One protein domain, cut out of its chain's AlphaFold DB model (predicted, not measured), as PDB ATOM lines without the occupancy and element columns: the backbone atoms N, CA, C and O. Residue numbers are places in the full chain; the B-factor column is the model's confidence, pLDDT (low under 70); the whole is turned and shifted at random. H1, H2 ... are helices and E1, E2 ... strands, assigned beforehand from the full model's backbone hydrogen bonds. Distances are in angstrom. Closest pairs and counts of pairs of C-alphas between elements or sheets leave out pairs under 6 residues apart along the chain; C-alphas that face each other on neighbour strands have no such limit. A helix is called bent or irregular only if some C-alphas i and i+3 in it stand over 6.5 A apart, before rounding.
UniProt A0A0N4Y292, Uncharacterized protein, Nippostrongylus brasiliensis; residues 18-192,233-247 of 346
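AT A GLANCE: This is residues 18 to 192 and 233 to 247 of the 346 residues of an uncharacterized protein of Nippostrongylus brasiliensis (UniProt A0A0N4Y292). An elongated body of mostly crossed helices has a small two-stranded sheet, E1 and E2, at one end and H3, H4 and H10 toward the other. On one side H9 packs on H5, H6 and H11; on another H2 and H3 pack on H7b, one arm of the bent helix H7. The printed part has 190 residues, in the order E1 H1 H2 H3 H4 H5 E2 H6 H7 H8 H9 H10 H11, eleven helices and two antiparallel strands, and is mostly helix. It is compact, with a radius of gyration of the C-alphas of 17.3 A, and spans 59 by 35 by 27 A.

HOW THE PARTS SIT: E1, residues 19 to 22, and E2, residues 93 to 95, are antiparallel at 122 degrees, with N 20 to O 94 and N 94 to O 20 both 2.8 A, within hydrogen-bond range. Residues 21 to 22 of E1 also pair with residues 154 to 155, parallel. H1, residues 25 to 31, touches H8, residues 148 to 151; their closest C-alphas, Cys 31 and Cys 148, are 6.0 A apart. H7, residues 120 to 144, was assigned as one helix by its hydrogen bonds but is bent, C-alphas 129 and 132 being 7.5 A apart; its arms H7a, residues 120 to 129, and H7b, residues 132 to 144, are only just about perpendicular at 71 degrees. H2, residues 35 to 40, touches H7b at a steep tilt of 62 degrees, closest at C-alphas of Phe 38 and Val 141, 6.2 A. H3, residues 47 to 50, touches residues 132 to 133 of H7b alone, closest at C-alphas of His 48 and Phe 133, 4.8 A. H9, residues 161 to 174, touches H5, residues 67 to 80, closest at C-alphas of Gly 73 and Cys 171, 5.3 A. With residues 161 to 165 alone H9 touches H6, residues 99 to 115, closest at C-alphas of Phe 102 and Asp 161, 5.1 A. H11, residues 233 to 245, touches H6 at a shallow tilt of 26 degrees, opposite ways, closest at C-alphas of Leu 107 and Leu 245, 6.5 A. H4, residues 56 to 65, touches H10, residues 179 to 188, closest at C-alphas of Cys 62 and Cys 184, 5.2 A. In H2, H4, H5, H6, H7a, H7b and H9 every O i to N i+4 pair is within hydrogen-bond range; H1 has 1 of 3, with 3 of 4 O i to N i+3 pairs, H10 5 of 6 and H11 8 of 9, and H3 and H8 are too short for such a pair.

IN THESE COORDINATES: E1 begins at C-alpha 19 (-21.460, -21.323, 53.772), and H11 ends at C-alpha 245 (-11.019, -24.761, 29.242). H6 is 23.9 A long, H5 20.1 A, H9 19.9 A and H7b 18.5 A. H1 is irregular, C-alphas 27 and 30 being 7.0 A apart, and H10 only just, C-alphas 179 and 182 being 6.7 A apart.

THE WHOLE: The C-alphas of Ala 90 and Ser 192, the two farthest apart, are 59.8 A apart. Residues 193 to 232 are not printed, and C-alphas 192 and 233 are 28.5 A apart across the cut. The link from H5 to E2 is long, 12 residues. Mean pLDDT of the printed part is 82.1; residues 176 to 192 and 233 to 247 are under 70.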
ATOM      1  N   GLN A  18     -18.606 -17.928  52.223       90.44
ATOM      2  CA  GLN A  18     -20.053 -18.035  52.397       90.44
ATOM      3  C   GLN A  18     -20.421 -19.516  52.487       90.44
ATOM      4  O   GLN A  18     -20.188 -20.257  51.538       90.44
ATOM      5  N   MET A  19     -20.994 -19.949  53.605       94.62
ATOM      6  CA  MET A  19     -21.460 -21.323  53.772       94.62
ATOM      7  C   MET A  19     -22.886 -21.446  53.231       94.62
ATOM      8  O   MET A  19     -23.723 -20.571  53.455       94.62
ATOM      9  N   ILE A  20     -23.176 -22.527  52.514       96.00
ATOM     10  CA  ILE A  20     -24.505 -22.847  51.980       96.00
ATOM     11  C   ILE A  20     -24.863 -24.291  52.310       96.00
ATOM     12  O   ILE A  20     -23.981 -25.115  52.527       96.00
ATOM     13  N   ARG A  21     -26.155 -24.615  52.340       96.94
ATOM     14  CA  ARG A  21     -26.615 -25.991  52.566       96.94
ATOM     15  C   ARG A  21     -26.090 -26.909  51.459       96.94
ATOM     16  O   ARG A  21     -26.133 -26.534  50.289       96.94
ATOM     17  N   GLN A  22     -25.628 -28.104  51.796       96.31
ATOM     18  CA  GLN A  22     -25.313 -29.150  50.829       96.31
ATOM     19  C   GLN A  22     -26.601 -29.620  50.135       96.31
ATOM     20  O   GLN A  22     -27.672 -29.659  50.739       96.31
ATOM     21  N   CYS A  23     -26.531 -29.949  48.854       95.69
ATOM     22  CA  CYS A  23     -27.644 -30.569  48.152       95.69
ATOM     23  C   CYS A  23     -27.775 -32.032  48.584       95.69
ATOM     24  O   CYS A  23     -26.760 -32.713  48.776       95.69
ATOM     25  N   THR A  24     -29.004 -32.531  48.674       96.00
ATOM     26  CA  THR A  24     -29.228 -33.981  48.732       96.00
ATOM     27  C   THR A  24     -29.023 -34.592  47.348       96.00
ATOM     28  O   THR A  24     -29.069 -33.896  46.327       96.00
ATOM     29  N   CYS A  25     -28.766 -35.893  47.291       93.94
ATOM     30  CA  CYS A  25     -28.566 -36.562  46.008       93.94
ATOM     31  C   CYS A  25     -29.852 -36.595  45.166       93.94
ATOM     32  O   CYS A  25     -29.786 -36.408  43.952       93.94
ATOM     33  N   ASP A  26     -31.026 -36.672  45.798       93.75
ATOM     34  CA  ASP A  26     -32.323 -36.546  45.116       93.75
ATOM     35  C   ASP A  26     -32.526 -35.175  44.462       93.75
ATOM     36  O   ASP A  26     -33.042 -35.076  43.347       93.75
ATOM     37  N   GLU A  27     -32.069 -34.102  45.114       93.00
ATOM     38  CA  GLU A  27     -32.126 -32.744  44.566       93.00
ATOM     39  C   GLU A  27     -31.225 -32.561  43.339       93.00
ATOM     40  O   GLU A  27     -31.487 -31.674  42.520       93.00
ATOM     41  N   LEU A  28     -30.161 -33.365  43.225       91.75
ATOM     42  CA  LEU A  28     -29.202 -33.325  42.119       91.75
ATOM     43  C   LEU A  28     -29.467 -34.357  41.025       91.75
ATOM     44  O   LEU A  28     -29.003 -34.171  39.901       91.75
ATOM     45  N   LYS A  29     -30.249 -35.400  41.310       89.19
ATOM     46  CA  LYS A  29     -30.647 -36.425  40.343       89.19
ATOM     47  C   LYS A  29     -31.183 -35.863  39.013       89.19
ATOM     48  O   LYS A  29     -30.744 -36.347  37.973       89.19
ATOM     49  N   PRO A  30     -32.048 -34.823  38.973       89.62
ATOM     50  CA  PRO A  30     -32.543 -34.278  37.703       89.62
ATOM     51  C   PRO A  30     -31.535 -33.372  36.972       89.62
ATOM     52  O   PRO A  30     -31.855 -32.807  35.931       89.62
ATOM     53  N   CYS A  31     -30.342 -33.175  37.527       85.38
ATOM     54  CA  CYS A  31     -29.357 -32.185  37.077       85.38
ATOM     55  C   CYS A  31     -28.218 -32.820  36.290       85.38
ATOM     56  O   CYS A  31     -27.245 -32.147  35.948       85.38
ATOM     57  N   HIS A  32     -28.324 -34.125  36.057       83.12
ATOM     58  CA  HIS A  32     -27.365 -34.883  35.296       83.12
ATOM     59  C   HIS A  32     -27.359 -34.379  33.851       83.12
ATOM     60  O   HIS A  32     -28.374 -34.424  33.160       83.12
ATOM     61  N   ALA A  33     -26.213 -33.853  33.425       83.75
ATOM     62  CA  ALA A  33     -25.943 -33.579  32.027       83.75
ATOM     63  C   ALA A  33     -25.110 -34.741  31.495       83.75
ATOM     64  O   ALA A  33     -23.989 -34.963  31.950       83.75
ATOM     65  N   ASP A  34     -25.683 -35.465  30.547       85.69
ATOM     66  CA  ASP A  34     -24.999 -36.504  29.794       85.69
ATOM     67  C   ASP A  34     -24.181 -35.901  28.638       85.69
ATOM     68  O   ASP A  34     -24.216 -34.694  28.351       85.69
ATOM     69  N   ALA A  35     -23.427 -36.759  27.954       85.88
ATOM     70  CA  ALA A  35     -22.683 -36.366  26.766       85.88
ATOM     71  C   ALA A  35     -23.623 -35.794  25.683       85.88
ATOM     72  O   ALA A  35     -23.322 -34.762  25.081       85.88
ATOM     73  N   ASP A  36     -24.810 -36.376  25.500       90.56
ATOM     74  CA  ASP A  36     -25.824 -35.915  24.545       90.56
ATOM     75  C   ASP A  36     -26.227 -34.455  24.751       90.56
ATOM     76  O   ASP A  36     -26.381 -33.700  23.787       90.56
ATOM     77  N   THR A  37     -26.379 -34.028  26.002       88.88
ATOM     78  CA  THR A  37     -26.678 -32.639  26.359       88.88
ATOM     79  C   THR A  37     -25.609 -31.698  25.813       88.88
ATOM     80  O   THR A  37     -25.918 -30.638  25.258       88.88
ATOM     81  N   PHE A  38     -24.339 -32.094  25.911       86.00
ATOM     82  CA  PHE A  38     -23.228 -31.326  25.362       86.00
ATOM     83  C   PHE A  38     -23.303 -31.220  23.833       86.00
ATOM     84  O   PHE A  38     -23.116 -30.121  23.298       86.00
ATOM     85  N   PHE A  39     -23.620 -32.304  23.119       89.00
ATOM     86  CA  PHE A  39     -23.748 -32.291  21.653       89.00
ATOM     87  C   PHE A  39     -24.960 -31.486  21.178       89.00
ATOM     88  O   PHE A  39     -24.814 -30.593  20.337       89.00
ATOM     89  N   LYS A  40     -26.133 -31.693  21.792       93.31
ATOM     90  CA  LYS A  40     -27.376 -30.952  21.500       93.31
ATOM     91  C   LYS A  40     -27.189 -29.441  21.648       93.31
ATOM     92  O   LYS A  40     -27.718 -28.666  20.852       93.31
ATOM     93  N   CYS A  41     -26.377 -29.013  22.613       93.50
ATOM     94  CA  CYS A  41     -26.060 -27.604  22.833       93.50
ATOM     95  C   CYS A  41     -25.089 -26.988  21.815       93.50
ATOM     96  O   CYS A  41     -24.940 -25.764  21.793       93.50
ATOM     97  N   GLY A  42     -24.432 -27.786  20.970       93.19
ATOM     98  CA  GLY A  42     -23.578 -27.278  19.896       93.19
ATOM     99  C   GLY A  42     -24.376 -26.594  18.783       93.19
ATOM    100  O   GLY A  42     -24.030 -25.481  18.379       93.19
ATOM    101  N   ASN A  43     -25.461 -27.231  18.331       94.50
ATOM    102  CA  ASN A  43     -26.217 -26.818  17.143       94.50
ATOM    103  C   ASN A  43     -26.771 -25.383  17.234       94.50
ATOM    104  O   ASN A  43     -26.530 -24.592  16.317       94.50
ATOM    105  N   PRO A  44     -27.428 -24.967  18.338       96.44
ATOM    106  CA  PRO A  44     -27.889 -23.584  18.492       96.44
ATOM    107  C   PRO A  44     -26.751 -22.549  18.445       96.44
ATOM    108  O   PRO A  44     -26.963 -21.383  18.105       96.44
ATOM    109  N   CYS A  45     -25.524 -22.964  18.765       96.31
ATOM    110  CA  CYS A  45     -24.359 -22.091  18.853       96.31
ATOM    111  C   CYS A  45     -23.532 -22.035  17.557       96.31
ATOM    112  O   CYS A  45     -22.603 -21.227  17.485       96.31
ATOM    113  N   ARG A  46     -23.880 -22.814  16.520       95.81
ATOM    114  CA  ARG A  46     -23.120 -22.948  15.258       95.81
ATOM    115  C   ARG A  46     -22.683 -21.624  14.625       95.81
ATOM    116  O   ARG A  46     -21.561 -21.502  14.146       95.81
ATOM    117  N   HIS A  47     -23.540 -20.608  14.698       96.62
ATOM    118  CA  HIS A  47     -23.311 -19.297  14.093       96.62
ATOM    119  C   HIS A  47     -22.056 -18.589  14.638       96.62
ATOM    120  O   HIS A  47     -21.456 -17.769  13.951       96.62
ATOM    121  N   HIS A  48     -21.625 -18.905  15.864       95.06
ATOM    122  CA  HIS A  48     -20.392 -18.364  16.432       95.06
ATOM    123  C   HIS A  48     -19.121 -19.006  15.862       95.06
ATOM    124  O   HIS A  48     -18.079 -18.357  15.872       95.06
ATOM    125  N   VAL A  49     -19.200 -20.250  15.385       91.38
ATOM    126  CA  VAL A  49     -18.086 -20.965  14.737       91.38
ATOM    127  C   VAL A  49     -17.959 -20.504  13.290       91.38
ATOM    128  O   VAL A  49     -16.879 -20.121  12.848       91.38
ATOM    129  N   THR A  50     -19.079 -20.419  12.574       93.69
ATOM    130  CA  THR A  50     -19.080 -19.940  11.185       93.69
ATOM    131  C   THR A  50     -18.663 -18.471  11.081       93.69
ATOM    132  O   THR A  50     -18.003 -18.089  10.121       93.69
ATOM    133  N   ALA A  51     -18.965 -17.645  12.091       94.25
ATOM    134  CA  ALA A  51     -18.531 -16.245  12.148       94.25
ATOM    135  C   ALA A  51     -17.004 -16.060  12.217       94.25
ATOM    136  O   ALA A  51     -16.520 -14.966  11.937       94.25
ATOM    137  N   VAL A  52     -16.250 -17.097  12.592       89.75
ATOM    138  CA  VAL A  52     -14.777 -17.091  12.570       89.75
ATOM    139  C   VAL A  52     -14.208 -17.875  11.382       89.75
ATOM    140  O   VAL A  52     -13.024 -18.192  11.369       89.75
ATOM    141  N   GLY A  53     -15.042 -18.179  10.380       90.75
ATOM    142  CA  GLY A  53     -14.631 -18.866   9.153       90.75
ATOM    143  C   GLY A  53     -14.380 -20.364   9.324       90.75
ATOM    144  O   GLY A  53     -13.744 -20.972   8.469       90.75
ATOM    145  N   LEU A  54     -14.852 -20.963  10.421       86.38
ATOM    146  CA  LEU A  54     -14.663 -22.385  10.687       86.38
ATOM    147  C   LEU A  54     -15.878 -23.205  10.211       86.38
ATOM    148  O   LEU A  54     -17.019 -22.816  10.492       86.38
ATOM    149  N   PRO A  55     -15.665 -24.349   9.531       89.44
ATOM    150  CA  PRO A  55     -16.747 -25.223   9.091       89.44
ATOM    151  C   PRO A  55     -17.363 -25.951  10.292       89.44
ATOM    152  O   PRO A  55     -16.750 -26.841  10.884       89.44
ATOM    153  N   TYR A  56     -18.587 -25.567  10.667       91.56
ATOM    154  CA  TYR A  56     -19.264 -26.152  11.828       91.56
ATOM    155  C   TYR A  56     -19.502 -27.656  11.672       91.56
ATOM    156  O   TYR A  56     -19.324 -28.381  12.642       91.56
ATOM    157  N   ASP A  57     -19.842 -28.129  10.473       91.69
ATOM    158  CA  ASP A  57     -20.171 -29.541  10.248       91.69
ATOM    159  C   ASP A  57     -18.947 -30.450  10.436       91.69
ATOM    160  O   ASP A  57     -19.046 -31.483  11.089       91.69
ATOM    161  N   ALA A  58     -17.764 -30.023   9.979       88.88
ATOM    162  CA  ALA A  58     -16.515 -30.752  10.219       88.88
ATOM    163  C   ALA A  58     -16.150 -30.778  11.712       88.88
ATOM    164  O   ALA A  58     -15.739 -31.806  12.250       88.88
ATOM    165  N   LEU A  59     -16.344 -29.651  12.405       86.69
ATOM    166  CA  LEU A  59     -16.155 -29.585  13.852       86.69
ATOM    167  C   LEU A  59     -17.166 -30.473  14.594       86.69
ATOM    168  O   LEU A  59     -16.812 -31.112  15.581       86.69
ATOM    169  N   HIS A  60     -18.418 -30.510  14.145       89.75
ATOM    170  CA  HIS A  60     -19.454 -31.346  14.733       89.75
ATOM    171  C   HIS A  60     -19.141 -32.827  14.541       89.75
ATOM    172  O   HIS A  60     -19.145 -33.548  15.531       89.75
ATOM    173  N   GLN A  61     -18.779 -33.246  13.325       89.88
ATOM    174  CA  GLN A  61     -18.377 -34.623  13.037       89.88
ATOM    175  C   GLN A  61     -17.186 -35.048  13.898       89.88
ATOM    176  O   GLN A  61     -17.217 -36.109  14.502       89.88
ATOM    177  N   CYS A  62     -16.185 -34.180  14.051       86.75
ATOM    178  CA  CYS A  62     -15.086 -34.439  14.974       86.75
ATOM    179  C   CYS A  62     -15.570 -34.718  16.404       86.75
ATOM    180  O   CYS A  62     -15.118 -35.647  17.067       86.75
ATOM    181  N   PHE A  63     -16.468 -33.870  16.909       86.12
ATOM    182  CA  PHE A  63     -17.032 -34.040  18.239       86.12
ATOM    183  C   PHE A  63     -17.783 -35.372  18.355       86.12
ATOM    184  O   PHE A  63     -17.637 -36.048  19.372       86.12
ATOM    185  N   GLU A  64     -18.533 -35.755  17.325       89.06
ATOM    186  CA  GLU A  64     -19.225 -37.044  17.247       89.06
ATOM    187  C   GLU A  64     -18.253 -38.228  17.278       89.06
ATOM    188  O   GLU A  64     -18.466 -39.160  18.050       89.06
ATOM    189  N   ASP A  65     -17.131 -38.154  16.559       87.31
ATOM    190  CA  ASP A  65     -16.092 -39.192  16.581       87.31
ATOM    191  C   ASP A  65     -15.459 -39.351  17.984       87.31
ATOM    192  O   ASP A  65     -14.940 -40.409  18.335       87.31
ATOM    193  N   MET A  66     -15.521 -38.307  18.819       84.25
ATOM    194  CA  MET A  66     -15.056 -38.313  20.213       84.25
ATOM    195  C   MET A  66     -16.163 -38.633  21.227       84.25
ATOM    196  O   MET A  66     -15.925 -38.548  22.436       84.25
ATOM    197  N   ARG A  67     -17.383 -38.962  20.785       88.38
ATOM    198  CA  ARG A  67     -18.542 -39.114  21.677       88.38
ATOM    199  C   ARG A  67     -18.310 -40.136  22.781       88.38
ATOM    200  O   ARG A  67     -18.597 -39.823  23.932       88.38
ATOM    201  N   GLU A  68     -17.767 -41.305  22.459       89.06
ATOM    202  CA  GLU A  68     -17.493 -42.355  23.452       89.06
ATOM    203  C   GLU A  68     -16.470 -41.896  24.496       89.06
ATOM    204  O   GLU A  68     -16.661 -42.084  25.694       89.06
ATOM    205  N   GLN A  69     -15.421 -41.204  24.056       84.81
ATOM    206  CA  GLN A  69     -14.351 -40.710  24.923       84.81
ATOM    207  C   GLN A  69     -14.848 -39.593  25.849       84.81
ATOM    208  O   GLN A  69     -14.489 -39.525  27.027       84.81
ATOM    209  N   ILE A  70     -15.710 -38.715  25.326       84.31
ATOM    210  CA  ILE A  70     -16.414 -37.699  26.113       84.31
ATOM    211  C   ILE A  70     -17.365 -38.377  27.105       84.31
ATOM    212  O   ILE A  70     -17.384 -37.979  28.267       84.31
ATOM    213  N   GLY A  71     -18.103 -39.402  26.676       87.94
ATOM    214  CA  GLY A  71     -18.991 -40.203  27.520       87.94
ATOM    215  C   GLY A  71     -18.258 -40.813  28.711       87.94
ATOM    216  O   GLY A  71     -18.604 -40.509  29.851       87.94
ATOM    217  N   GLY A  72     -17.176 -41.554  28.465       89.56
ATOM    218  CA  GLY A  72     -16.355 -42.132  29.533       89.56
ATOM    219  C   GLY A  72     -15.727 -41.070  30.446       89.56
ATOM    220  O   GLY A  72     -15.664 -41.230  31.667       89.56
ATOM    221  N   GLY A  73     -15.334 -39.919  29.886       86.88
ATOM    222  CA  GLY A  73     -14.882 -38.769  30.673       86.88
ATOM    223  C   GLY A  73     -15.965 -38.234  31.616       86.88
ATOM    224  O   GLY A  73     -15.684 -37.968  32.785       86.88
ATOM    225  N   VAL A  74     -17.204 -38.106  31.134       84.62
ATOM    226  CA  VAL A  74     -18.365 -37.695  31.940       84.62
ATOM    227  C   VAL A  74     -18.664 -38.729  33.025       84.62
ATOM    228  O   VAL A  74     -18.854 -38.342  34.174       84.62
ATOM    229  N   GLU A  75     -18.646 -40.022  32.711       89.38
ATOM    230  CA  GLU A  75     -18.867 -41.095  33.693       89.38
ATOM    231  C   GLU A  75     -17.805 -41.095  34.799       89.38
ATOM    232  O   GLU A  75     -18.137 -41.173  35.983       89.38
ATOM    233  N   CYS A  76     -16.534 -40.903  34.438       91.69
ATOM    234  CA  CYS A  76     -15.445 -40.751  35.403       91.69
ATOM    235  C   CYS A  76     -15.671 -39.547  36.335       91.69
ATOM    236  O   CYS A  76     -15.528 -39.658  37.556       91.69
ATOM    237  N   LEU A  77     -16.104 -38.408  35.782       88.25
ATOM    238  CA  LEU A  77     -16.457 -37.224  36.568       88.25
ATOM    239  C   LEU A  77     -17.645 -37.470  37.494       88.25
ATOM    240  O   LEU A  77     -17.615 -37.059  38.649       88.25
ATOM    241  N   VAL A  78     -18.677 -38.162  37.017       88.25
ATOM    242  CA  VAL A  78     -19.832 -38.551  37.835       88.25
ATOM    243  C   VAL A  78     -19.383 -39.423  39.007       88.25
ATOM    244  O   VAL A  78     -19.845 -39.209  40.127       88.25
ATOM    245  N   GLY A  79     -18.422 -40.326  38.781       90.00
ATOM    246  CA  GLY A  79     -17.769 -41.119  39.824       90.00
ATOM    247  C   GLY A  79     -17.144 -40.266  40.933       90.00
ATOM    248  O   GLY A  79     -17.371 -40.525  42.113       90.00
ATOM    249  N   ILE A  80     -16.438 -39.190  40.569       87.75
ATOM    250  CA  ILE A  80     -15.832 -38.249  41.533       87.75
ATOM    251  C   ILE A  80     -16.897 -37.563  42.407       87.75
ATOM    252  O   ILE A  80     -16.644 -37.265  43.575       87.75
ATOM    253  N   TYR A  81     -18.103 -37.344  41.878       88.38
ATOM    254  CA  TYR A  81     -19.187 -36.662  42.589       88.38
ATOM    255  C   TYR A  81     -20.112 -37.581  43.401       88.38
ATOM    256  O   TYR A  81     -21.030 -37.063  44.042       88.38
ATOM    257  N   GLN A  82     -19.882 -38.899  43.449       87.62
ATOM    258  CA  GLN A  82     -20.756 -39.840  44.177       87.62
ATOM    259  C   GLN A  82     -20.935 -39.492  45.666       87.62
ATOM    260  O   GLN A  82     -21.992 -39.742  46.237       87.62
ATOM    261  N   ASN A  83     -19.938 -38.847  46.280       89.75
ATOM    262  CA  ASN A  83     -19.975 -38.421  47.685       89.75
ATOM    263  C   ASN A  83     -20.120 -36.900  47.860       89.75
ATOM    264  O   ASN A  83     -19.961 -36.372  48.961       89.75
ATOM    265  N   ALA A  84     -20.393 -36.167  46.780       93.00
ATOM    266  CA  ALA A  84     -20.477 -34.710  46.827       93.00
ATOM    267  C   ALA A  84     -21.836 -34.207  47.349       93.00
ATOM    268  O   ALA A  84     -21.969 -33.043  47.744       93.00
ATOM    269  N   CYS A  85     -22.852 -35.069  47.375       94.56
ATOM    270  CA  CYS A  85     -24.193 -34.784  47.877       94.56
ATOM    271  C   CYS A  85     -24.504 -35.568  49.157       94.56
ATOM    272  O   CYS A  85     -23.830 -36.541  49.486       94.56
ATOM    273  N   ALA A  86     -25.510 -35.117  49.904       96.38
ATOM    274  CA  ALA A  86     -25.996 -35.840  51.073       96.38
ATOM    275  C   ALA A  86     -26.895 -37.004  50.612       96.38
ATOM    276  O   ALA A  86     -27.965 -36.749  50.055       96.38
ATOM    277  N   ASN A  87     -26.436 -38.247  50.809       89.75
ATOM    278  CA  ASN A  87     -27.147 -39.465  50.395       89.75
ATOM    279  C   ASN A  87     -28.394 -39.719  51.261       89.75
ATOM    280  O   ASN A  87     -29.498 -39.635  50.748       89.75
ATOM    281  N   ASP A  88     -28.226 -39.908  52.577       81.00
ATOM    282  CA  ASP A  88     -29.321 -40.307  53.489       81.00
ATOM    283  C   ASP A  88     -29.313 -39.533  54.824       81.00
ATOM    284  O   ASP A  88     -29.895 -39.950  55.827       81.00
ATOM    285  N   GLY A  89     -28.610 -38.399  54.864       81.44
ATOM    286  CA  GLY A  89     -28.382 -37.610  56.074       81.44
ATOM    287  C   GLY A  89     -28.938 -36.191  56.004       81.44
ATOM    288  O   GLY A  89     -29.253 -35.663  54.935       81.44
ATOM    289  N   ALA A  90     -29.003 -35.540  57.169       89.88
ATOM    290  CA  ALA A  90     -29.261 -34.110  57.238       89.88
ATOM    291  C   ALA A  90     -28.161 -33.357  56.459       89.88
ATOM    292  O   ALA A  90     -26.977 -33.561  56.739       89.88
ATOM    293  N   PRO A  91     -28.517 -32.490  55.496       93.94
ATOM    294  CA  PRO A  91     -27.540 -31.746  54.716       93.94
ATOM    295  C   PRO A  91     -26.574 -30.943  55.589       93.94
ATOM    296  O   PRO A  91     -27.000 -30.180  56.459       93.94
ATOM    297  N   HIS A  92     -25.276 -31.060  55.319       95.31
ATOM    298  CA  HIS A  92     -24.259 -30.264  56.001       95.31
ATOM    299  C   HIS A  92     -24.142 -28.866  55.387       95.31
ATOM    300  O   HIS A  92     -24.631 -28.600  54.291       95.31
ATOM    301  N   MET A  93     -23.471 -27.948  56.079       96.44
ATOM    302  CA  MET A  93     -23.096 -26.663  55.492       96.44
ATOM    303  C   MET A  93     -21.765 -26.821  54.756       96.44
ATOM    304  O   MET A  93     -20.786 -27.278  55.341       96.44
ATOM    305  N   VAL A  94     -21.718 -26.420  53.488       95.38
ATOM    306  CA  VAL A  94     -20.532 -26.493  52.626       95.38
ATOM    307  C   VAL A  94     -20.118 -25.102  52.140       95.38
ATOM    308  O   VAL A  94     -20.981 -24.235  51.955       95.38
ATOM    309  N   PRO A  95     -18.820 -24.858  51.898       93.75
ATOM    310  CA  PRO A  95     -18.369 -23.605  51.310       93.75
ATOM    311  C   PRO A  95     -18.992 -23.387  49.929       93.75
ATOM    312  O   PRO A  95     -18.953 -24.256  49.055       93.75
ATOM    313  N   LYS A  96     -19.542 -22.198  49.698       92.62
ATOM    314  CA  LYS A  96     -20.081 -21.795  48.402       92.62
ATOM    315  C   LYS A  96     -18.948 -21.659  47.396       92.62
ATOM    316  O   LYS A  96     -18.120 -20.753  47.481       92.62
ATOM    317  N   ARG A  97     -18.959 -22.538  46.400       88.50
ATOM    318  CA  ARG A  97     -18.037 -22.494  45.266       88.50
ATOM    319  C   ARG A  97     -18.504 -21.487  44.224       88.50
ATOM    320  O   ARG A  97     -19.696 -21.379  43.921       88.50
ATOM    321  N   TYR A  98     -17.545 -20.786  43.634       86.25
ATOM    322  CA  TYR A  98     -17.766 -19.916  42.489       86.25
ATOM    323  C   TYR A  98     -17.127 -20.565  41.276       86.25
ATOM    324  O   TYR A  98     -15.947 -20.888  41.299       86.25
ATOM    325  N   ILE A  99     -17.880 -20.718  40.189       82.88
ATOM    326  CA  ILE A  99     -17.328 -21.315  38.969       82.88
ATOM    327  C   ILE A  99     -16.074 -20.560  38.499       82.88
ATOM    328  O   ILE A  99     -15.127 -21.182  38.045       82.88
ATOM    329  N   GLU A 100     -16.008 -19.240  38.704       82.25
ATOM    330  CA  GLU A 100     -14.863 -18.402  38.330       82.25
ATOM    331  C   GLU A 100     -13.535 -18.790  39.010       82.25
ATOM    332  O   GLU A 100     -12.473 -18.599  38.417       82.25
ATOM    333  N   THR A 101     -13.552 -19.364  40.218       87.88
ATOM    334  CA  THR A 101     -12.309 -19.807  40.876       87.88
ATOM    335  C   THR A 101     -11.804 -21.110  40.266       87.88
ATOM    336  O   THR A 101     -10.629 -21.196  39.901       87.88
ATOM    337  N   PHE A 102     -12.712 -22.057  40.009       85.88
ATOM    338  CA  PHE A 102     -12.406 -23.272  39.256       85.88
ATOM    339  C   PHE A 102     -11.855 -22.928  37.872       85.88
ATOM    340  O   PHE A 102     -10.844 -23.477  37.440       85.88
ATOM    341  N   LYS A 103     -12.459 -21.932  37.214       81.00
ATOM    342  CA  LYS A 103     -12.002 -21.426  35.922       81.00
ATOM    343  C   LYS A 103     -10.540 -20.998  35.926       81.00
ATOM    344  O   LYS A 103      -9.763 -21.374  35.049       81.00
ATOM    345  N   LEU A 104     -10.162 -20.209  36.923       87.50
ATOM    346  CA  LEU A 104      -8.796 -19.731  37.092       87.50
ATOM    347  C   LEU A 104      -7.812 -20.869  37.380       87.50
ATOM    348  O   LEU A 104      -6.728 -20.881  36.795       87.50
ATOM    349  N   ALA A 105      -8.183 -21.816  38.246       89.44
ATOM    350  CA  ALA A 105      -7.357 -22.979  38.568       89.44
ATOM    351  C   ALA A 105      -7.109 -23.844  37.322       89.44
ATOM    352  O   ALA A 105      -5.963 -24.158  36.995       89.44
ATOM    353  N   PHE A 106      -8.173 -24.119  36.564       86.94
ATOM    354  CA  PHE A 106      -8.120 -24.893  35.330       86.94
ATOM    355  C   PHE A 106      -7.226 -24.210  34.278       86.94
ATOM    356  O   PHE A 106      -6.263 -24.803  33.787       86.94
ATOM    357  N   LEU A 107      -7.449 -22.913  34.021       84.06
ATOM    358  CA  LEU A 107      -6.604 -22.093  33.141       84.06
ATOM    359  C   LEU A 107      -5.136 -22.074  33.566       84.06
ATOM    360  O   LEU A 107      -4.248 -22.177  32.720       84.06
ATOM    361  N   SER A 108      -4.865 -21.923  34.863       90.19
ATOM    362  CA  SER A 108      -3.503 -21.864  35.392       90.19
ATOM    363  C   SER A 108      -2.764 -23.181  35.190       90.19
ATOM    364  O   SER A 108      -1.627 -23.170  34.702       90.19
ATOM    365  N   ARG A 109      -3.418 -24.305  35.506       87.94
ATOM    366  CA  ARG A 109      -2.847 -25.637  35.319       87.94
ATOM    367  C   ARG A 109      -2.493 -25.859  33.865       87.94
ATOM    368  O   ARG A 109      -1.353 -26.177  33.543       87.94
ATOM    369  N   ILE A 110      -3.430 -25.584  32.979       82.94
ATOM    370  CA  ILE A 110      -3.230 -25.804  31.557       82.94
ATOM    371  C   ILE A 110      -2.173 -24.897  30.991       82.94
ATOM    372  O   ILE A 110      -1.297 -25.370  30.280       82.94
ATOM    373  N   LYS A 111      -2.189 -23.615  31.345       86.62
ATOM    374  CA  LYS A 111      -1.131 -22.699  30.942       86.62
ATOM    375  C   LYS A 111       0.245 -23.258  31.311       86.62
ATOM    376  O   LYS A 111       1.149 -23.152  30.493       86.62
ATOM    377  N   SER A 112       0.387 -23.890  32.482       89.00
ATOM    378  CA  SER A 112       1.622 -24.573  32.889       89.00
ATOM    379  C   SER A 112       1.966 -25.775  32.003       89.00
ATOM    380  O   SER A 112       3.141 -25.994  31.714       89.00
ATOM    381  N   MET A 113       0.968 -26.529  31.536       83.19
ATOM    382  CA  MET A 113       1.170 -27.641  30.599       83.19
ATOM    383  C   MET A 113       1.578 -27.136  29.210       83.19
ATOM    384  O   MET A 113       2.588 -27.572  28.670       83.19
ATOM    385  N   LEU A 114       0.856 -26.151  28.670       83.00
ATOM    386  CA  LEU A 114       1.085 -25.569  27.341       83.00
ATOM    387  C   LEU A 114       2.358 -24.724  27.258       83.00
ATOM    388  O   LEU A 114       2.969 -24.600  26.201       83.00
ATOM    389  N   SER A 115       2.767 -24.080  28.353       87.38
ATOM    390  CA  SER A 115       3.991 -23.279  28.346       87.38
ATOM    391  C   SER A 115       5.231 -24.144  28.149       87.38
ATOM    392  O   SER A 115       6.217 -23.664  27.604       87.38
ATOM    393  N   ARG A 116       5.181 -25.414  28.571       87.06
ATOM    394  CA  ARG A 116       6.298 -26.357  28.408       87.06
ATOM    395  C   ARG A 116       6.485 -26.794  26.958       87.06
ATOM    396  O   ARG A 116       7.571 -27.200  26.578       87.06
ATOM    397  N   THR A 117       5.439 -26.675  26.150       83.31
ATOM    398  CA  THR A 117       5.413 -27.185  24.780       83.31
ATOM    399  C   THR A 117       5.690 -26.104  23.735       83.31
ATOM    400  O   THR A 117       5.939 -26.421  22.580       83.31
ATOM    401  N   GLY A 118       5.657 -24.822  24.122       85.44
ATOM    402  CA  GLY A 118       5.864 -23.685  23.215       85.44
ATOM    403  C   GLY A 118       4.624 -23.272  22.413       85.44
ATOM    404  O   GLY A 118       4.687 -22.338  21.624       85.44
ATOM    405  N   VAL A 119       3.483 -23.916  22.658       83.25
ATOM    406  CA  VAL A 119       2.271 -23.835  21.814       83.25
ATOM    407  C   VAL A 119       1.165 -22.964  22.413       83.25
ATOM    408  O   VAL A 119       0.065 -22.822  21.881       83.25
ATOM    409  N   LEU A 120       1.442 -22.411  23.593       82.88
ATOM    410  CA  LEU A 120       0.477 -21.679  24.400       82.88
ATOM    411  C   LEU A 120      -0.154 -20.502  23.639       82.88
ATOM    412  O   LEU A 120      -1.337 -20.228  23.826       82.88
ATOM    413  N   ASN A 121       0.611 -19.816  22.788       86.00
ATOM    414  CA  ASN A 121       0.120 -18.647  22.057       86.00
ATOM    415  C   ASN A 121      -0.924 -19.018  20.996       86.00
ATOM    416  O   ASN A 121      -1.955 -18.349  20.917       86.00
ATOM    417  N   ASP A 122      -0.699 -20.104  20.255       82.00
ATOM    418  CA  ASP A 122      -1.611 -20.573  19.203       82.00
ATOM    419  C   ASP A 122      -2.949 -20.998  19.804       82.00
ATOM    420  O   ASP A 122      -4.025 -20.623  19.331       82.00
ATOM    421  N   ILE A 123      -2.886 -21.689  20.944       79.38
ATOM    422  CA  ILE A 123      -4.077 -22.079  21.692       79.38
ATOM    423  C   ILE A 123      -4.803 -20.846  22.206       79.38
ATOM    424  O   ILE A 123      -5.990 -20.694  21.940       79.38
ATOM    425  N   ILE A 124      -4.122 -19.915  22.883       83.56
ATOM    426  CA  ILE A 124      -4.764 -18.683  23.368       83.56
ATOM    427  C   ILE A 124      -5.458 -17.925  22.220       83.56
ATOM    428  O   ILE A 124      -6.541 -17.369  22.428       83.56
ATOM    429  N   ALA A 125      -4.870 -17.892  21.023       84.25
ATOM    430  CA  ALA A 125      -5.478 -17.264  19.854       84.25
ATOM    431  C   ALA A 125      -6.773 -17.979  19.428       84.25
ATOM    432  O   ALA A 125      -7.820 -17.329  19.320       84.25
ATOM    433  N   LEU A 126      -6.739 -19.307  19.287       80.88
ATOM    434  CA  LEU A 126      -7.914 -20.127  18.967       80.88
ATOM    435  C   LEU A 126      -9.027 -19.974  20.020       80.88
ATOM    436  O   LEU A 126     -10.210 -19.845  19.698       80.88
ATOM    437  N   PHE A 127      -8.649 -19.910  21.294       80.62
ATOM    438  CA  PHE A 127      -9.548 -19.666  22.420       80.62
ATOM    439  C   PHE A 127     -10.289 -18.342  22.312       80.62
ATOM    440  O   PHE A 127     -11.505 -18.271  22.494       80.62
ATOM    441  N   LYS A 128      -9.553 -17.271  22.008       86.12
ATOM    442  CA  LYS A 128     -10.139 -15.938  21.847       86.12
ATOM    443  C   LYS A 128     -11.169 -15.922  20.722       86.12
ATOM    444  O   LYS A 128     -12.227 -15.320  20.895       86.12
ATOM    445  N   GLN A 129     -10.882 -16.599  19.610       87.88
ATOM    446  CA  GLN A 129     -11.790 -16.687  18.465       87.88
ATOM    447  C   GLN A 129     -13.045 -17.505  18.796       87.88
ATOM    448  O   GLN A 129     -14.162 -17.088  18.496       87.88
ATOM    449  N   THR A 130     -12.886 -18.629  19.491       84.81
ATOM    450  CA  THR A 130     -13.999 -19.541  19.793       84.81
ATOM    451  C   THR A 130     -14.795 -19.159  21.047       84.81
ATOM    452  O   THR A 130     -15.874 -19.712  21.268       84.81
ATOM    453  N   LYS A 131     -14.353 -18.167  21.840       87.75
ATOM    454  CA  LYS A 131     -14.996 -17.735  23.102       87.75
ATOM    455  C   LYS A 131     -16.523 -17.642  23.012       87.75
ATOM    456  O   LYS A 131     -17.221 -18.167  23.875       87.75
ATOM    457  N   LYS A 132     -17.058 -16.983  21.976       91.56
ATOM    458  CA  LYS A 132     -18.512 -16.771  21.828       91.56
ATOM    459  C   LYS A 132     -19.281 -18.087  21.680       91.56
ATOM    460  O   LYS A 132     -20.311 -18.261  22.332       91.56
ATOM    461  N   PHE A 133     -18.762 -19.014  20.871       90.75
ATOM    462  CA  PHE A 133     -19.354 -20.339  20.669       90.75
ATOM    463  C   PHE A 133     -19.474 -21.082  21.993       90.75
ATOM    464  O   PHE A 133     -20.550 -21.551  22.360       90.75
ATOM    465  N   TRP A 134     -18.397 -21.090  22.763       83.50
ATOM    466  CA  TRP A 134     -18.339 -21.818  24.020       83.50
ATOM    467  C   TRP A 134     -19.147 -21.172  25.133       83.50
ATOM    468  O   TRP A 134     -19.904 -21.857  25.816       83.50
ATOM    469  N   SER A 135     -19.121 -19.843  25.248       86.88
ATOM    470  CA  SER A 135     -20.036 -19.129  26.140       86.88
ATOM    471  C   SER A 135     -21.507 -19.410  25.806       86.88
ATOM    472  O   SER A 135     -22.342 -19.458  26.707       86.88
ATOM    473  N   CYS A 136     -21.870 -19.577  24.529       94.25
ATOM    474  CA  CYS A 136     -23.209 -20.021  24.133       94.25
ATOM    475  C   CYS A 136     -23.472 -21.471  24.574       94.25
ATOM    476  O   CYS A 136     -24.443 -21.718  25.296       94.25
ATOM    477  N   LYS A 137     -22.576 -22.401  24.222       89.19
ATOM    478  CA  LYS A 137     -22.721 -23.838  24.496       89.19
ATOM    479  C   LYS A 137     -22.848 -24.119  25.992       89.19
ATOM    480  O   LYS A 137     -23.780 -24.788  26.420       89.19
ATOM    481  N   MET A 138     -21.995 -23.505  26.809       84.44
ATOM    482  CA  MET A 138     -22.014 -23.660  28.265       84.44
ATOM    483  C   MET A 138     -23.270 -23.098  28.916       84.44
ATOM    484  O   MET A 138     -23.795 -23.693  29.853       84.44
ATOM    485  N   ARG A 139     -23.803 -21.979  28.411       89.31
ATOM    486  CA  ARG A 139     -25.101 -21.468  28.876       89.31
ATOM    487  C   ARG A 139     -26.228 -22.441  28.547       89.31
ATOM    488  O   ARG A 139     -27.139 -22.584  29.355       89.31
ATOM    489  N   CYS A 140     -26.178 -23.100  27.391       92.75
ATOM    490  CA  CYS A 140     -27.139 -24.138  27.035       92.75
ATOM    491  C   CYS A 140     -27.015 -25.367  27.952       92.75
ATOM    492  O   CYS A 140     -28.024 -25.803  28.504       92.75
ATOM    493  N   VAL A 141     -25.800 -25.864  28.203       87.31
ATOM    494  CA  VAL A 141     -25.571 -27.011  29.101       87.31
ATOM    495  C   VAL A 141     -26.024 -26.685  30.525       87.31
ATOM    496  O   VAL A 141     -26.787 -27.441  31.111       87.31
ATOM    497  N   ALA A 142     -25.654 -25.517  31.059       84.88
ATOM    498  CA  ALA A 142     -26.062 -25.089  32.399       84.88
ATOM    499  C   ALA A 142     -27.589 -24.951  32.546       84.88
ATOM    500  O   ALA A 142     -28.147 -25.264  33.599       84.88
ATOM    501  N   LYS A 143     -28.276 -24.493  31.488       89.38
ATOM    502  CA  LYS A 143     -29.745 -24.470  31.437       89.38
ATOM    503  C   LYS A 143     -30.335 -25.880  31.409       89.38
ATOM    504  O   LYS A 143     -31.318 -26.112  32.103       89.38
ATOM    505  N   SER A 144     -29.736 -26.784  30.637       86.56
ATOM    506  CA  SER A 144     -30.195 -28.171  30.481       86.56
ATOM    507  C   SER A 144     -30.000 -28.983  31.762       86.56
ATOM    508  O   SER A 144     -30.910 -29.685  32.176       86.56
ATOM    509  N   ALA A 145     -28.900 -28.754  32.488       83.38
ATOM    510  CA  ALA A 145     -28.659 -29.266  33.841       83.38
ATOM    511  C   ALA A 145     -29.566 -28.622  34.923       83.38
ATOM    512  O   ALA A 145     -29.287 -28.685  36.122       83.38
ATOM    513  N   GLY A 146     -30.628 -27.919  34.514       72.62
ATOM    514  CA  GLY A 146     -31.722 -27.474  35.376       72.62
ATOM    515  C   GLY A 146     -31.409 -26.318  36.326       72.62
ATOM    516  O   GLY A 146     -32.255 -25.982  37.155       72.62
ATOM    517  N   ASN A 147     -30.224 -25.691  36.252       81.31
ATOM    518  CA  ASN A 147     -29.756 -24.718  37.254       81.31
ATOM    519  C   ASN A 147     -29.987 -25.201  38.706       81.31
ATOM    520  O   ASN A 147     -30.266 -24.393  39.597       81.31
ATOM    521  N   CYS A 148     -29.915 -26.510  38.955       84.38
ATOM    522  CA  CYS A 148     -30.490 -27.108  40.159       84.38
ATOM    523  C   CYS A 148     -29.933 -26.554  41.462       84.38
ATOM    524  O   CYS A 148     -30.698 -26.202  42.353       84.38
ATOM    525  N   LYS A 149     -28.609 -26.376  41.545       87.38
ATOM    526  CA  LYS A 149     -27.948 -25.756  42.705       87.38
ATOM    527  C   LYS A 149     -28.552 -24.383  43.033       87.38
ATOM    528  O   LYS A 149     -28.799 -24.058  44.190       87.38
ATOM    529  N   LYS A 150     -28.871 -23.586  42.004       89.44
ATOM    530  CA  LYS A 150     -29.514 -22.273  42.160       89.44
ATOM    531  C   LYS A 150     -30.987 -22.401  42.559       89.44
ATOM    532  O   LYS A 150     -31.432 -21.641  43.415       89.44
ATOM    533  N   LYS A 151     -31.729 -23.341  41.959       91.94
ATOM    534  CA  LYS A 151     -33.151 -23.592  42.259       91.94
ATOM    535  C   LYS A 151     -33.348 -24.066  43.704       91.94
ATOM    536  O   LYS A 151     -34.193 -23.522  44.404       91.94
ATOM    537  N   ASN A 152     -32.514 -25.000  44.150       92.81
ATOM    538  CA  ASN A 152     -32.566 -25.615  45.479       92.81
ATOM    539  C   ASN A 152     -31.766 -24.829  46.538       92.81
ATOM    540  O   ASN A 152     -31.766 -25.195  47.708       92.81
ATOM    541  N   ARG A 153     -31.093 -23.736  46.141       94.69
ATOM    542  CA  ARG A 153     -30.252 -22.886  47.006       94.69
ATOM    543  C   ARG A 153     -29.232 -23.695  47.823       94.69
ATOM    544  O   ARG A 153     -29.028 -23.431  49.006       94.69
ATOM    545  N   CYS A 154     -28.589 -24.660  47.173       95.19
ATOM    546  CA  CYS A 154     -27.661 -25.598  47.795       95.19
ATOM    547  C   CYS A 154     -26.345 -25.729  47.002       95.19
ATOM    548  O   CYS A 154     -26.254 -25.314  45.842       95.19
ATOM    549  N   GLY A 155     -25.310 -26.271  47.643       93.06
ATOM    550  CA  GLY A 155     -23.984 -26.540  47.082       93.06
ATOM    551  C   GLY A 155     -23.612 -28.018  47.140       93.06
ATOM    552  O   GLY A 155     -24.335 -28.827  47.701       93.06
ATOM    553  N   THR A 156     -22.471 -28.384  46.573       93.69
ATOM    554  CA  THR A 156     -21.910 -29.737  46.702       93.69
ATOM    555  C   THR A 156     -20.626 -29.682  47.513       93.69
ATOM    556  O   THR A 156     -19.955 -28.648  47.561       93.69
ATOM    557  N   LEU A 157     -20.306 -30.786  48.181       94.81
ATOM    558  CA  LEU A 157     -19.034 -30.970  48.859       94.81
ATOM    559  C   LEU A 157     -17.969 -31.277  47.804       94.81
ATOM    560  O   LEU A 157     -17.671 -32.429  47.509       94.81
ATOM    561  N   ASP A 158     -17.453 -30.214  47.192       91.50
ATOM    562  CA  ASP A 158     -16.456 -30.314  46.131       91.50
ATOM    563  C   ASP A 158     -15.031 -30.241  46.715       91.50
ATOM    564  O   ASP A 158     -14.771 -29.378  47.577       91.50
ATOM    565  N   PRO A 159     -14.081 -31.049  46.200       92.38
ATOM    566  CA  PRO A 159     -12.656 -30.886  46.474       92.38
ATOM    567  C   PRO A 159     -12.155 -29.461  46.166       92.38
ATOM    568  O   PRO A 159     -12.807 -28.704  45.438       92.38
ATOM    569  N   PRO A 160     -10.996 -29.041  46.708       92.88
ATOM    570  CA  PRO A 160     -10.323 -27.810  46.300       92.88
ATOM    571  C   PRO A 160     -10.182 -27.706  44.776       92.88
ATOM    572  O   PRO A 160      -9.891 -28.693  44.113       92.88
ATOM    573  N   ASP A 161     -10.320 -26.497  44.223       90.75
ATOM    574  CA  ASP A 161     -10.384 -26.300  42.769       90.75
ATOM    575  C   ASP A 161      -9.175 -26.896  42.030       90.75
ATOM    576  O   ASP A 161      -9.348 -27.481  40.973       90.75
ATOM    577  N   ASN A 162      -7.966 -26.804  42.591       93.25
ATOM    578  CA  ASN A 162      -6.769 -27.399  41.984       93.25
ATOM    579  C   ASN A 162      -6.833 -28.932  41.938       93.25
ATOM    580  O   ASN A 162      -6.412 -29.530  40.958       93.25
ATOM    581  N   GLU A 163      -7.355 -29.558  42.991       94.81
ATOM    582  CA  GLU A 163      -7.516 -31.010  43.055       94.81
ATOM    583  C   GLU A 163      -8.605 -31.466  42.084       94.81
ATOM    584  O   GLU A 163      -8.395 -32.396  41.309       94.81
ATOM    585  N   LEU A 164      -9.721 -30.734  42.041       90.00
ATOM    586  CA  LEU A 164     -10.784 -30.975  41.076       90.00
ATOM    587  C   LEU A 164     -10.248 -30.865  39.640       90.00
ATOM    588  O   LEU A 164     -10.510 -31.734  38.821       90.00
ATOM    589  N   VAL A 165      -9.442 -29.847  39.333       91.25
ATOM    590  CA  VAL A 165      -8.789 -29.703  38.021       91.25
ATOM    591  C   VAL A 165      -7.938 -30.928  37.678       91.25
ATOM    592  O   VAL A 165      -8.078 -31.447  36.574       91.25
ATOM    593  N   GLU A 166      -7.093 -31.417  38.590       92.25
ATOM    594  CA  GLU A 166      -6.302 -32.634  38.340       92.25
ATOM    595  C   GLU A 166      -7.194 -33.852  38.092       92.25
ATOM    596  O   GLU A 166      -6.945 -34.610  37.159       92.25
ATOM    597  N   MET A 167      -8.262 -34.025  38.873       91.44
ATOM    598  CA  MET A 167      -9.219 -35.115  38.681       91.44
ATOM    599  C   MET A 167      -9.879 -35.056  37.295       91.44
ATOM    600  O   MET A 167      -9.941 -36.070  36.601       91.44
ATOM    601  N   TYR A 168     -10.290 -33.864  36.848       89.00
ATOM    602  CA  TYR A 168     -10.822 -33.650  35.498       89.00
ATOM    603  C   TYR A 168      -9.807 -34.023  34.414       89.00
ATOM    604  O   TYR A 168     -10.157 -34.704  33.448       89.00
ATOM    605  N   LEU A 169      -8.549 -33.603  34.568       89.19
ATOM    606  CA  LEU A 169      -7.480 -33.940  33.625       89.19
ATOM    607  C   LEU A 169      -7.178 -35.443  33.624       89.19
ATOM    608  O   LEU A 169      -6.961 -36.015  32.562       89.19
ATOM    609  N   ASN A 170      -7.222 -36.104  34.777       90.50
ATOM    610  CA  ASN A 170      -6.998 -37.544  34.872       90.50
ATOM    611  C   ASN A 170      -8.122 -38.339  34.198       90.50
ATOM    612  O   ASN A 170      -7.827 -39.236  33.412       90.50
ATOM    613  N   CYS A 171      -9.391 -37.972  34.415       89.25
ATOM    614  CA  CYS A 171     -10.521 -38.577  33.701       89.25
ATOM    615  C   CYS A 171     -10.391 -38.408  32.184       89.25
ATOM    616  O   CYS A 171     -10.632 -39.338  31.416       89.25
ATOM    617  N   ALA A 172      -9.974 -37.222  31.754       84.38
ATOM    618  CA  ALA A 172      -9.713 -36.913  30.361       84.38
ATOM    619  C   ALA A 172      -8.609 -37.808  29.762       84.38
ATOM    620  O   ALA A 172      -8.789 -38.366  28.683       84.38
ATOM    621  N   ILE A 173      -7.494 -37.999  30.475       83.88
ATOM    622  CA  ILE A 173      -6.373 -38.845  30.030       83.88
ATOM    623  C   ILE A 173      -6.773 -40.326  29.968       83.88
ATOM    624  O   ILE A 173      -6.444 -41.003  28.996       83.88
ATOM    625  N   GLN A 174      -7.479 -40.828  30.986       88.12
ATOM    626  CA  GLN A 174      -7.824 -42.249  31.109       88.12
ATOM    627  C   GLN A 174      -8.779 -42.734  30.017       88.12
ATOM    628  O   GLN A 174      -8.650 -43.859  29.551       88.12
ATOM    629  N   ASN A 175      -9.700 -41.885  29.562       84.56
ATOM    630  CA  ASN A 175     -10.736 -42.278  28.603       84.56
ATOM    631  C   ASN A 175     -10.267 -42.266  27.141       84.56
ATOM    632  O   ASN A 175     -11.052 -42.001  26.234       84.56
ATOM    633  N   GLY A 176      -8.974 -42.528  26.906       64.12
ATOM    634  CA  GLY A 176      -8.425 -42.753  25.565       64.12
ATOM    635  C   GLY A 176      -8.679 -41.597  24.605       64.12
ATOM    636  O   GLY A 176      -8.672 -41.784  23.390       64.12
ATOM    637  N   ASN A 177      -8.883 -40.401  25.158       57.50
ATOM    638  CA  ASN A 177      -9.483 -39.239  24.514       57.50
ATOM    639  C   ASN A 177      -8.440 -38.470  23.687       57.50
ATOM    640  O   ASN A 177      -8.137 -37.288  23.835       57.50
ATOM    641  N   SER A 178      -7.729 -39.287  22.933       45.91
ATOM    642  CA  SER A 178      -6.315 -39.180  22.766       45.91
ATOM    643  C   SER A 178      -6.041 -39.314  21.274       45.91
ATOM    644  O   SER A 178      -5.675 -38.343  20.629       45.91
ATOM    645  N   ILE A 179      -6.353 -40.448  20.667       44.41
ATOM    646  CA  ILE A 179      -6.097 -40.685  19.239       44.41
ATOM    647  C   ILE A 179      -7.003 -39.833  18.320       44.41
ATOM    648  O   ILE A 179      -6.606 -39.453  17.220       44.41
ATOM    649  N   THR A 180      -8.200 -39.444  18.767       51.50
ATOM    650  CA  THR A 180      -9.221 -38.931  17.836       51.50
ATOM    651  C   THR A 180      -9.140 -37.426  17.566       51.50
ATOM    652  O   THR A 180      -9.387 -36.995  16.439       51.50
ATOM    653  N   ILE A 181      -8.714 -36.597  18.526       50.78
ATOM    654  CA  ILE A 181      -8.842 -35.131  18.385       50.78
ATOM    655  C   ILE A 181      -7.816 -34.522  17.418       50.78
ATOM    656  O   ILE A 181      -8.128 -33.599  16.667       50.78
ATOM    657  N   ALA A 182      -6.585 -35.042  17.404       52.91
ATOM    658  CA  ALA A 182      -5.569 -34.602  16.445       52.91
ATOM    659  C   ALA A 182      -6.000 -34.918  15.001       52.91
ATOM    660  O   ALA A 182      -5.828 -34.090  14.103       52.91
ATOM    661  N   SER A 183      -6.658 -36.069  14.806       57.94
ATOM    662  CA  SER A 183      -7.225 -36.474  13.516       57.94
ATOM    663  C   SER A 183      -8.300 -35.498  13.026       57.94
ATOM    664  O   SER A 183      -8.355 -35.182  11.839       57.94
ATOM    665  N   CYS A 184      -9.080 -34.918  13.941       63.56
ATOM    666  CA  CYS A 184     -10.085 -33.923  13.591       63.56
ATOM    667  C   CYS A 184      -9.504 -32.617  13.051       63.56
ATOM    668  O   CYS A 184     -10.030 -32.034  12.102       63.56
ATOM    669  N   ILE A 185      -8.444 -32.121  13.695       58.84
ATOM    670  CA  ILE A 185      -7.813 -30.862  13.291       58.84
ATOM    671  C   ILE A 185      -7.083 -31.072  11.966       58.84
ATOM    672  O   ILE A 185      -7.232 -30.250  11.063       58.84
ATOM    673  N   GLY A 186      -6.390 -32.205  11.819       60.91
ATOM    674  CA  GLY A 186      -5.718 -32.570  10.574       60.91
ATOM    675  C   GLY A 186      -6.672 -32.717   9.385       60.91
ATOM    676  O   GLY A 186      -6.314 -32.341   8.275       60.91
ATOM    677  N   ARG A 187      -7.904 -33.206   9.599       60.34
ATOM    678  CA  ARG A 187      -8.877 -33.434   8.513       60.34
ATOM    679  C   ARG A 187      -9.754 -32.227   8.161       60.34
ATOM    680  O   ARG A 187     -10.308 -32.209   7.067       60.34
ATOM    681  N   GLY A 188      -9.926 -31.245   9.054       46.06
ATOM    682  CA  GLY A 188     -11.013 -30.258   8.914       46.06
ATOM    683  C   GLY A 188     -10.655 -28.777   9.052       46.06
ATOM    684  O   GLY A 188     -11.496 -27.931   8.749       46.06
ATOM    685  N   PHE A 189      -9.453 -28.419   9.508       53.03
ATOM    686  CA  PHE A 189      -9.158 -27.047   9.948       53.03
ATOM    687  C   PHE A 189      -8.265 -26.248   8.990       53.03
ATOM    688  O   PHE A 189      -7.327 -25.576   9.414       53.03
ATOM    689  N   HIS A 190      -8.597 -26.256   7.695       43.75
ATOM    690  CA  HIS A 190      -7.964 -25.365   6.724       43.75
ATOM    691  C   HIS A 190      -8.942 -24.359   6.095       43.75
ATOM    692  O   HIS A 190      -9.563 -24.664   5.081       43.75
ATOM    693  N   PRO A 191      -9.054 -23.121   6.619       40.31
ATOM    694  CA  PRO A 191      -9.910 -22.087   6.028       40.31
ATOM    695  C   PRO A 191      -9.354 -21.487   4.717       40.31
ATOM    696  O   PRO A 191     -10.025 -20.679   4.082       40.31
ATOM    697  N   SER A 192      -8.140 -21.867   4.294       42.44
ATOM    698  CA  SER A 192      -7.470 -21.341   3.084       42.44
ATOM    699  C   SER A 192      -6.888 -22.392   2.117       42.44
ATOM    700  O   SER A 192      -6.157 -22.017   1.205       42.44
ATOM    701  N   PRO A 233       0.366 -38.819  23.772       36.62
ATOM    702  CA  PRO A 233      -0.576 -38.444  24.864       36.62
ATOM    703  C   PRO A 233      -0.744 -36.954  25.255       36.62
ATOM    704  O   PRO A 233      -1.642 -36.642  26.038       36.62
ATOM    705  N   MET A 234       0.034 -35.996  24.731       34.84
ATOM    706  CA  MET A 234      -0.007 -34.593  25.206       34.84
ATOM    707  C   MET A 234      -0.648 -33.566  24.267       34.84
ATOM    708  O   MET A 234      -1.290 -32.641  24.760       34.84
ATOM    709  N   ILE A 235      -0.559 -33.735  22.939       38.94
ATOM    710  CA  ILE A 235      -1.384 -32.968  21.964       38.94
ATOM    711  C   ILE A 235      -2.884 -33.214  22.232       38.94
ATOM    712  O   ILE A 235      -3.757 -32.381  22.005       38.94
ATOM    713  N   LYS A 236      -3.123 -34.372  22.825       45.28
ATOM    714  CA  LYS A 236      -4.360 -35.014  23.225       45.28
ATOM    715  C   LYS A 236      -4.953 -34.394  24.477       45.28
ATOM    716  O   LYS A 236      -6.090 -33.939  24.467       45.28
ATOM    717  N   LEU A 237      -4.122 -34.229  25.506       37.53
ATOM    718  CA  LEU A 237      -4.496 -33.474  26.689       37.53
ATOM    719  C   LEU A 237      -4.785 -32.020  26.335       37.53
ATOM    720  O   LEU A 237      -5.801 -31.533  26.778       37.53
ATOM    721  N   LEU A 238      -3.981 -31.382  25.474       40.56
ATOM    722  CA  LEU A 238      -4.112 -30.006  24.962       40.56
ATOM    723  C   LEU A 238      -5.502 -29.628  24.415       40.56
ATOM    724  O   LEU A 238      -5.948 -28.492  24.592       40.56
ATOM    725  N   LEU A 239      -6.159 -30.558  23.717       52.12
ATOM    726  CA  LEU A 239      -7.431 -30.326  23.022       52.12
ATOM    727  C   LEU A 239      -8.644 -30.771  23.843       52.12
ATOM    728  O   LEU A 239      -9.734 -30.220  23.730       52.12
ATOM    729  N   LEU A 240      -8.433 -31.696  24.765       46.84
ATOM    730  CA  LEU A 240      -9.401 -32.056  25.793       46.84
ATOM    731  C   LEU A 240      -9.480 -30.981  26.872       46.84
ATOM    732  O   LEU A 240     -10.546 -30.524  27.263       46.84
ATOM    733  N   VAL A 241      -8.307 -30.499  27.263       44.16
ATOM    734  CA  VAL A 241      -8.075 -29.246  27.957       44.16
ATOM    735  C   VAL A 241      -8.675 -28.103  27.187       44.16
ATOM    736  O   VAL A 241      -9.189 -27.214  27.839       44.16
ATOM    737  N   SER A 242      -8.639 -28.089  25.848       48.41
ATOM    738  CA  SER A 242      -9.303 -27.016  25.134       48.41
ATOM    739  C   SER A 242     -10.822 -27.144  25.311       48.41
ATOM    740  O   SER A 242     -11.430 -26.248  25.883       48.41
ATOM    741  N   ALA A 243     -11.428 -28.296  25.023       49.12
ATOM    742  CA  ALA A 243     -12.847 -28.566  25.287       49.12
ATOM    743  C   ALA A 243     -13.288 -28.291  26.749       49.12
ATOM    744  O   ALA A 243     -14.384 -27.772  26.971       49.12
ATOM    745  N   LEU A 244     -12.424 -28.552  27.737       43.72
ATOM    746  CA  LEU A 244     -12.650 -28.308  29.167       43.72
ATOM    747  C   LEU A 244     -12.324 -26.866  29.611       43.72
ATOM    748  O   LEU A 244     -12.994 -26.324  30.482       43.72
ATOM    749  N   LEU A 245     -11.360 -26.180  28.994       44.28
ATOM    750  CA  LEU A 245     -11.019 -24.761  29.242       44.28
ATOM    751  C   LEU A 245     -12.134 -23.862  28.722       44.28
ATOM    752  O   LEU A 245     -12.264 -22.697  29.095       44.28
ATOM    753  N   LEU A 246     -12.931 -24.399  27.811       45.81
ATOM    754  CA  LEU A 246     -14.026 -23.711  27.164       45.81
ATOM    755  C   LEU A 246     -15.318 -23.746  28.002       45.81
ATOM    756  O   LEU A 246     -16.237 -22.965  27.753       45.81
ATOM    757  N   VAL A 247     -15.322 -24.517  29.098       42.72
ATOM    758  CA  VAL A 247     -16.236 -24.388  30.256       42.72
ATOM    759  C   VAL A 247     -16.011 -23.044  30.982       42.72
ATOM    760  O   VAL A 247     -16.824 -22.590  31.792       42.72
TER     761      VAL A 247